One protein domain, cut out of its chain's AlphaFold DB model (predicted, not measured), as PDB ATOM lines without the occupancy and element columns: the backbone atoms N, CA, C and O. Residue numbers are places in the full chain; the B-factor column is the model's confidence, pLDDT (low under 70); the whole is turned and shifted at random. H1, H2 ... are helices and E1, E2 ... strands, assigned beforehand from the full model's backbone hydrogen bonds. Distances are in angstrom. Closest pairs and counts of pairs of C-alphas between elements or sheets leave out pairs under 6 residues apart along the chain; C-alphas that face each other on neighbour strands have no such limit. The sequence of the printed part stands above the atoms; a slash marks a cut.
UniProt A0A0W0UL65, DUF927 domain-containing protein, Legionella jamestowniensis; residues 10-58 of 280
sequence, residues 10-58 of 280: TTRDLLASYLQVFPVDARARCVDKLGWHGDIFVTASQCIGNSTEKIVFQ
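AT A GLANCE: This is residues 10 to 58 of the 280 residues of the protein "DUF927 domain-containing protein" of Legionella jamestowniensis (UniProt A0A0W0UL65). A small head holds two strand pairs, the parallel E1 and E4 and the antiparallel hairpin E2 and E3, while the helix H1 sticks out as an arm that makes the length. Residues 10 to 25 stand free. The printed part has 49 residues with one named helix and four named strands, in the order H1 E1 E2 E3 E4, class mixed; it is extended, with radius of gyration of the C-alphas 15.2 A and spans of 44 by 19 by 14 A.

IN THESE COORDINATES: Find C-alpha 28 at (37.344, 9.359, 39.880), where E1, residues 28 to 31, begins; E4, residues 54 to 57, runs 10.2 A to C-alpha 57 at (33.638, 13.774, 31.877). E2 is residues 35 to 37, E3 residues 40 to 42. H1, residues 10 to 21, spans 16.6 A.

HOW THE PARTS SIT: Look within hydrogen-bond range: N 29 and O 54 of E1 and E4, 2.8 A; N 35 and O 42 of E2 and E3, 2.9 A. The closest C-alphas of E3 and E4, Val 42 and Phe 57, are 7.2 A apart. H1 is apart from E2, E3 and E4, and its every O i to N i+4 pair is within range.

THE WHOLE: The farthest C-alphas, Thr 10 and Asp 39, are 45.9 A apart. The printed part has no cut, E3 to E4 is a long link, and no printed residue is under pLDDT 70.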
ATOM      1  N   THR A  10      48.549  33.128  54.916       93.62
ATOM      2  CA  THR A  10      48.563  32.031  55.889       93.62
ATOM      3  C   THR A  10      47.335  31.139  55.733       93.62
ATOM      4  O   THR A  10      47.452  29.918  55.728       93.62
ATOM      5  N   THR A  11      46.152  31.725  55.534       90.62
ATOM      6  CA  THR A  11      44.922  30.952  55.315       90.62
ATOM      7  C   THR A  11      44.956  30.162  54.002       90.62
ATOM      8  O   THR A  11      44.483  29.028  53.969       90.62
ATOM      9  N   ARG A  12      45.540  30.712  52.927       89.88
ATOM     10  CA  ARG A  12      45.724  29.971  51.664       89.88
ATOM     11  C   ARG A  12      46.723  28.825  51.802       89.88
ATOM     12  O   ARG A  12      46.467  27.755  51.260       89.88
ATOM     13  N   ASP A  13      47.814  29.033  52.534       92.50
ATOM     14  CA  ASP A  13      48.836  28.005  52.763       92.50
ATOM     15  C   ASP A  13      48.272  26.854  53.620       92.50
ATOM     16  O   ASP A  13      48.518  25.679  53.337       92.50
ATOM     17  N   LEU A  14      47.423  27.170  54.608       91.75
ATOM     18  CA  LEU A  14      46.673  26.176  55.385       91.75
ATOM     19  C   LEU A  14      45.648  25.419  54.531       91.75
ATOM     20  O   LEU A  14      45.547  24.201  54.658       91.75
ATOM     21  N   LEU A  15      44.926  26.098  53.633       91.19
ATOM     22  CA  LEU A  15      44.011  25.443  52.691       91.19
ATOM     23  C   LEU A  15      44.763  24.506  51.734       91.19
ATOM     24  O   LEU A  15      44.317  23.386  51.504       91.19
ATOM     25  N   ALA A  16      45.906  24.937  51.195       89.69
ATOM     26  CA  ALA A  16      46.742  24.104  50.334       89.69
ATOM     27  C   ALA A  16      47.260  22.865  51.079       89.69
ATOM     28  O   ALA A  16      47.181  21.759  50.550       89.69
ATOM     29  N   SER A  17      47.718  23.044  52.322       91.88
ATOM     30  CA  SER A  17      48.160  21.942  53.184       91.88
ATOM     31  C   SER A  17      47.016  20.969  53.459       91.88
ATOM     32  O   SER A  17      47.178  19.769  53.273       91.88
ATOM     33  N   TYR A  18      45.837  21.488  53.817       90.94
ATOM     34  CA  TYR A  18      44.629  20.692  54.015       90.94
ATOM     35  C   TYR A  18      44.281  19.875  52.767       90.94
ATOM     36  O   TYR A  18      44.130  18.667  52.875       90.94
ATOM     37  N   LEU A  19      44.235  20.486  51.576       89.62
ATOM     38  CA  LEU A  19      43.922  19.784  50.322       89.62
ATOM     39  C   LEU A  19      44.927  18.674  49.973       89.62
ATOM     40  O   LEU A  19      44.555  17.714  49.305       89.62
ATOM     41  N   GLN A  20      46.187  18.799  50.400       88.50
ATOM     42  CA  GLN A  20      47.223  17.791  50.154       88.50
ATOM     43  C   GLN A  20      47.153  16.599  51.116       88.50
ATOM     44  O   GLN A  20      47.542  15.498  50.732       88.50
ATOM     45  N   VAL A  21      46.681  16.807  52.351       92.56
ATOM     46  CA  VAL A  21      46.622  15.760  53.392       92.56
ATOM     47  C   VAL A  21      45.214  15.233  53.647       92.56
ATOM     48  O   VAL A  21      45.056  14.270  54.398       92.56
ATOM     49  N   PHE A  22      44.189  15.861  53.064       89.69
ATOM     50  CA  PHE A  22      42.809  15.439  53.242       89.69
ATOM     51  C   PHE A  22      42.644  13.985  52.769       89.69
ATOM     52  O   PHE A  22      43.084  13.656  51.661       89.69
ATOM     53  N   PRO A  23      42.040  13.104  53.585       89.25
ATOM     54  CA  PRO A  23      41.860  11.708  53.216       89.25
ATOM     55  C   PRO A  23      41.038  11.595  51.930       89.25
ATOM     56  O   PRO A  23      40.001  12.235  51.757       89.25
ATOM     57  N   VAL A  24      41.532  10.783  50.999       87.25
ATOM     58  CA  VAL A  24      40.853  10.519  49.729       87.25
ATOM     59  C   VAL A  24      40.025   9.253  49.889       87.25
ATOM     60  O   VAL A  24      40.537   8.151  49.700       87.25
ATOM     61  N   ASP A  25      38.742   9.421  50.200       85.31
ATOM     62  CA  ASP A  25      37.809   8.298  50.379       85.31
ATOM     63  C   ASP A  25      37.318   7.714  49.044       85.31
ATOM     64  O   ASP A  25      36.862   6.575  48.974       85.31
ATOM     65  N   ALA A  26      37.412   8.489  47.957       84.12
ATOM     66  CA  ALA A  26      37.004   8.069  46.622       84.12
ATOM     67  C   ALA A  26      37.869   8.717  45.535       84.12
ATOM     68  O   ALA A  26      38.250   9.885  45.627       84.12
ATOM     69  N   ARG A  27      38.130   7.969  44.459       84.75
ATOM     70  CA  ARG A  27      38.818   8.459  43.258       84.75
ATOM     71  C   ARG A  27      37.884   8.392  42.059       84.75
ATOM     72  O   ARG A  27      37.067   7.481  41.954       84.75
ATOM     73  N   ALA A  28      38.030   9.357  41.160       87.81
ATOM     74  CA  ALA A  28      37.344   9.359  39.880       87.81
ATOM     75  C   ALA A  28      38.358   9.416  38.737       87.81
ATOM     76  O   ALA A  28      39.341  10.157  38.813       87.81
ATOM     77  N   ARG A  29      38.107   8.659  37.669       87.94
ATOM     78  CA  ARG A  29      38.836   8.797  36.409       87.94
ATOM     79  C   ARG A  29      38.199   9.918  35.599       87.94
ATOM     80  O   ARG A  29      37.004   9.887  35.309       87.94
ATOM     81  N   CYS A  30      39.011  10.905  35.247       88.06
ATOM     82  CA  CYS A  30      38.589  11.999  34.385       88.06
ATOM     83  C   CYS A  30      38.797  11.591  32.926       88.06
ATOM     84  O   CYS A  30      39.881  11.125  32.572       88.06
ATOM     85  N   VAL A  31      37.764  11.749  32.105       86.81
ATOM     86  CA  VAL A  31      37.818  11.507  30.657       86.81
ATOM     87  C   VAL A  31      37.524  12.804  29.915       86.81
ATOM     88  O   VAL A  31      36.712  13.605  30.366       86.81
ATOM     89  N   ASP A  32      38.187  13.018  28.786       82.88
ATOM     90  CA  ASP A  32      38.136  14.257  28.003       82.88
ATOM     91  C   ASP A  32      37.296  14.137  26.718       82.88
ATOM     92  O   ASP A  32      37.207  15.090  25.941       82.88
ATOM     93  N   LYS A  33      36.643  12.985  26.510       85.56
ATOM     94  CA  LYS A  33      35.749  12.685  25.381       85.56
ATOM     95  C   LYS A  33      34.478  11.979  25.853       85.56
ATOM     96  O   LYS A  33      34.494  11.293  26.875       85.56
ATOM     97  N   LEU A  34      33.401  12.141  25.085       89.00
ATOM     98  CA  LEU A  34      32.164  11.364  25.241       89.00
ATOM     99  C   LEU A  34      32.288   9.993  24.556       89.00
ATOM    100  O   LEU A  34      33.305   9.714  23.921       89.00
ATOM    101  N   GLY A  35      31.274   9.140  24.681       90.06
ATOM    102  CA  GLY A  35      31.209   7.846  24.003       90.06
ATOM    103  C   GLY A  35      31.715   6.674  24.842       90.06
ATOM    104  O   GLY A  35      31.702   6.717  26.074       90.06
ATOM    105  N   TRP A  36      32.146   5.601  24.182       90.50
ATOM    106  CA  TRP A  36      32.553   4.360  24.832       90.50
ATOM    107  C   TRP A  36      33.878   4.507  25.587       90.50
ATOM    108  O   TRP A  36      34.930   4.805  25.014       90.50
ATOM    109  N   HIS A  37      33.855   4.173  26.875       88.62
ATOM    110  CA  HIS A  37      35.033   4.012  27.716       88.62
ATOM    111  C   HIS A  37      34.999   2.639  28.394       88.62
ATOM    112  O   HIS A  37      34.348   2.452  29.419       88.62
ATOM    113  N   GLY A  38      35.696   1.662  27.806       86.88
ATOM    114  CA  GLY A  38      35.506   0.259  28.181       86.88
ATOM    115  C   GLY A  38      34.059  -0.158  27.912       86.88
ATOM    116  O   GLY A  38      33.576   0.048  26.798       86.88
ATOM    117  N   ASP A  39      33.388  -0.664  28.946       87.50
ATOM    118  CA  ASP A  39      32.004  -1.157  28.894       87.50
ATOM    119  C   ASP A  39      30.959  -0.107  29.303       87.50
ATOM    120  O   ASP A  39      29.771  -0.415  29.405       87.50
ATOM    121  N   ILE A  40      31.384   1.136  29.561       90.56
ATOM    122  CA  ILE A  40      30.463   2.235  29.852       90.56
ATOM    123  C   ILE A  40      30.386   3.229  28.698       90.56
ATOM    124  O   ILE A  40      31.375   3.507  28.020       90.56
ATOM    125  N   PHE A  41      29.211   3.819  28.521       89.69
ATOM    126  CA  PHE A  41      28.986   4.916  27.593       89.69
ATOM    127  C   PHE A  41      28.898   6.239  28.361       89.69
ATOM    128  O   PHE A  41      27.994   6.458  29.171       89.69
ATOM    129  N   VAL A  42      29.861   7.126  28.131       89.19
ATOM    130  CA  VAL A  42      29.981   8.421  28.803       89.19
ATOM    131  C   VAL A  42      29.231   9.487  28.010       89.19
ATOM    132  O   VAL A  42      29.514   9.742  26.842       89.19
ATOM    133  N   THR A  43      28.297  10.164  28.667       85.94
ATOM    134  CA  THR A  43      27.592  11.340  28.140       85.94
ATOM    135  C   THR A  43      27.970  12.586  28.944       85.94
ATOM    136  O   THR A  43      28.601  12.489  29.996       85.94
ATOM    137  N   ALA A  44      27.548  13.766  28.486       80.69
ATOM    138  CA  ALA A  44      27.823  15.022  29.186       80.69
ATOM    139  C   ALA A  44      27.232  15.087  30.610       80.69
ATOM    140  O   ALA A  44      27.756  15.804  31.457       80.69
ATOM    141  N   SER A  45      26.145  14.355  30.879       78.06
ATOM    142  CA  SER A  45      25.411  14.418  32.150       78.06
ATOM    143  C   SER A  45      25.475  13.135  32.980       78.06
ATOM    144  O   SER A  45      25.224  13.179  34.183       78.06
ATOM    145  N   GLN A  46      25.786  11.993  32.365       82.44
ATOM    146  CA  GLN A  46      25.746  10.681  33.017       82.44
ATOM    147  C   GLN A  46      26.681   9.663  32.348       82.44
ATOM    148  O   GLN A  46      27.038   9.804  31.179       82.44
ATOM    149  N   CYS A  47      27.019   8.600  33.074       86.94
ATOM    150  CA  CYS A  47      27.618   7.385  32.523       86.94
ATOM    151  C   CYS A  47      26.558   6.276  32.491       86.94
ATOM    152  O   CYS A  47      25.829   6.105  33.468       86.94
ATOM    153  N   ILE A  48      26.465   5.550  31.380       87.81
ATOM    154  CA  ILE A  48      25.530   4.439  31.168       87.81
ATOM    155  C   ILE A  48      26.337   3.138  31.164       87.81
ATOM    156  O   ILE A  48      27.371   3.071  30.506       87.81
ATOM    157  N   GLY A  49      25.876   2.119  31.887       86.94
ATOM    158  CA  GLY A  49      26.589   0.852  32.075       86.94
ATOM    159  C   GLY A  49      27.167   0.697  33.485       86.94
ATOM    160  O   GLY A  49      27.010   1.571  34.339       86.94
ATOM    161  N   ASN A  50      27.831  -0.433  33.730       84.06
ATOM    162  CA  ASN A  50      28.392  -0.770  35.036       84.06
ATOM    163  C   ASN A  50      29.906  -0.538  35.049       84.06
ATOM    164  O   ASN A  50      30.625  -1.041  34.195       84.06
ATOM    165  N   SER A  51      30.394   0.188  36.055       81.88
ATOM    166  CA  SER A  51      31.824   0.376  36.309       81.88
ATOM    167  C   SER A  51      32.083   0.349  37.810       81.88
ATOM    168  O   SER A  51      31.314   0.905  38.592       81.88
ATOM    169  N   THR A  52      33.183  -0.286  38.213       81.12
ATOM    170  CA  THR A  52      33.681  -0.264  39.597       81.12
ATOM    171  C   THR A  52      34.344   1.069  39.952       81.12
ATOM    172  O   THR A  52      34.502   1.393  41.127       81.12
ATOM    173  N   GLU A  53      34.708   1.862  38.944       83.94
ATOM    174  CA  GLU A  53      35.329   3.172  39.096       83.94
ATOM    175  C   GLU A  53      34.359   4.295  38.725       83.94
ATOM    176  O   GLU A  53      33.629   4.219  37.730       83.94
ATOM    177  N   LYS A  54      34.402   5.392  39.488       84.31
ATOM    178  CA  LYS A  54      33.665   6.614  39.161       84.31
ATOM    179  C   LYS A  54      34.319   7.295  37.961       84.31
ATOM    180  O   LYS A  54      35.488   7.666  38.029       84.31
ATOM    181  N   ILE A  55      33.566   7.501  36.889       86.81
ATOM    182  CA  ILE A  55      34.047   8.196  35.690       86.81
ATOM    183  C   ILE A  55      33.363   9.557  35.597       86.81
ATOM    184  O   ILE A  55      32.163   9.684  35.837       86.81
ATOM    185  N   VAL A  56      34.154  10.593  35.320       85.38
ATOM    186  CA  VAL A  56      33.686  11.977  35.212       85.38
ATOM    187  C   VAL A  56      34.198  12.558  33.906       85.38
ATOM    188  O   VAL A  56      35.406  12.616  33.675       85.38
ATOM    189  N   PHE A  57      33.279  13.008  33.059       84.69
ATOM    190  CA  PHE A  57      33.638  13.774  31.877       84.69
ATOM    191  C   PHE A  57      34.118  15.170  32.291       84.69
ATOM    192  O   PHE A  57      33.436  15.883  33.029       84.69
ATOM    193  N   GLN A  58      35.304  15.548  31.825       82.75
ATOM    194  CA  GLN A  58      35.879  16.874  31.989       82.75
ATOM    195  C   GLN A  58      36.125  17.473  30.614       82.75
ATOM    196  O   GLN A  58      37.087  17.139  29.922       82.75
TER     197      GLN A  58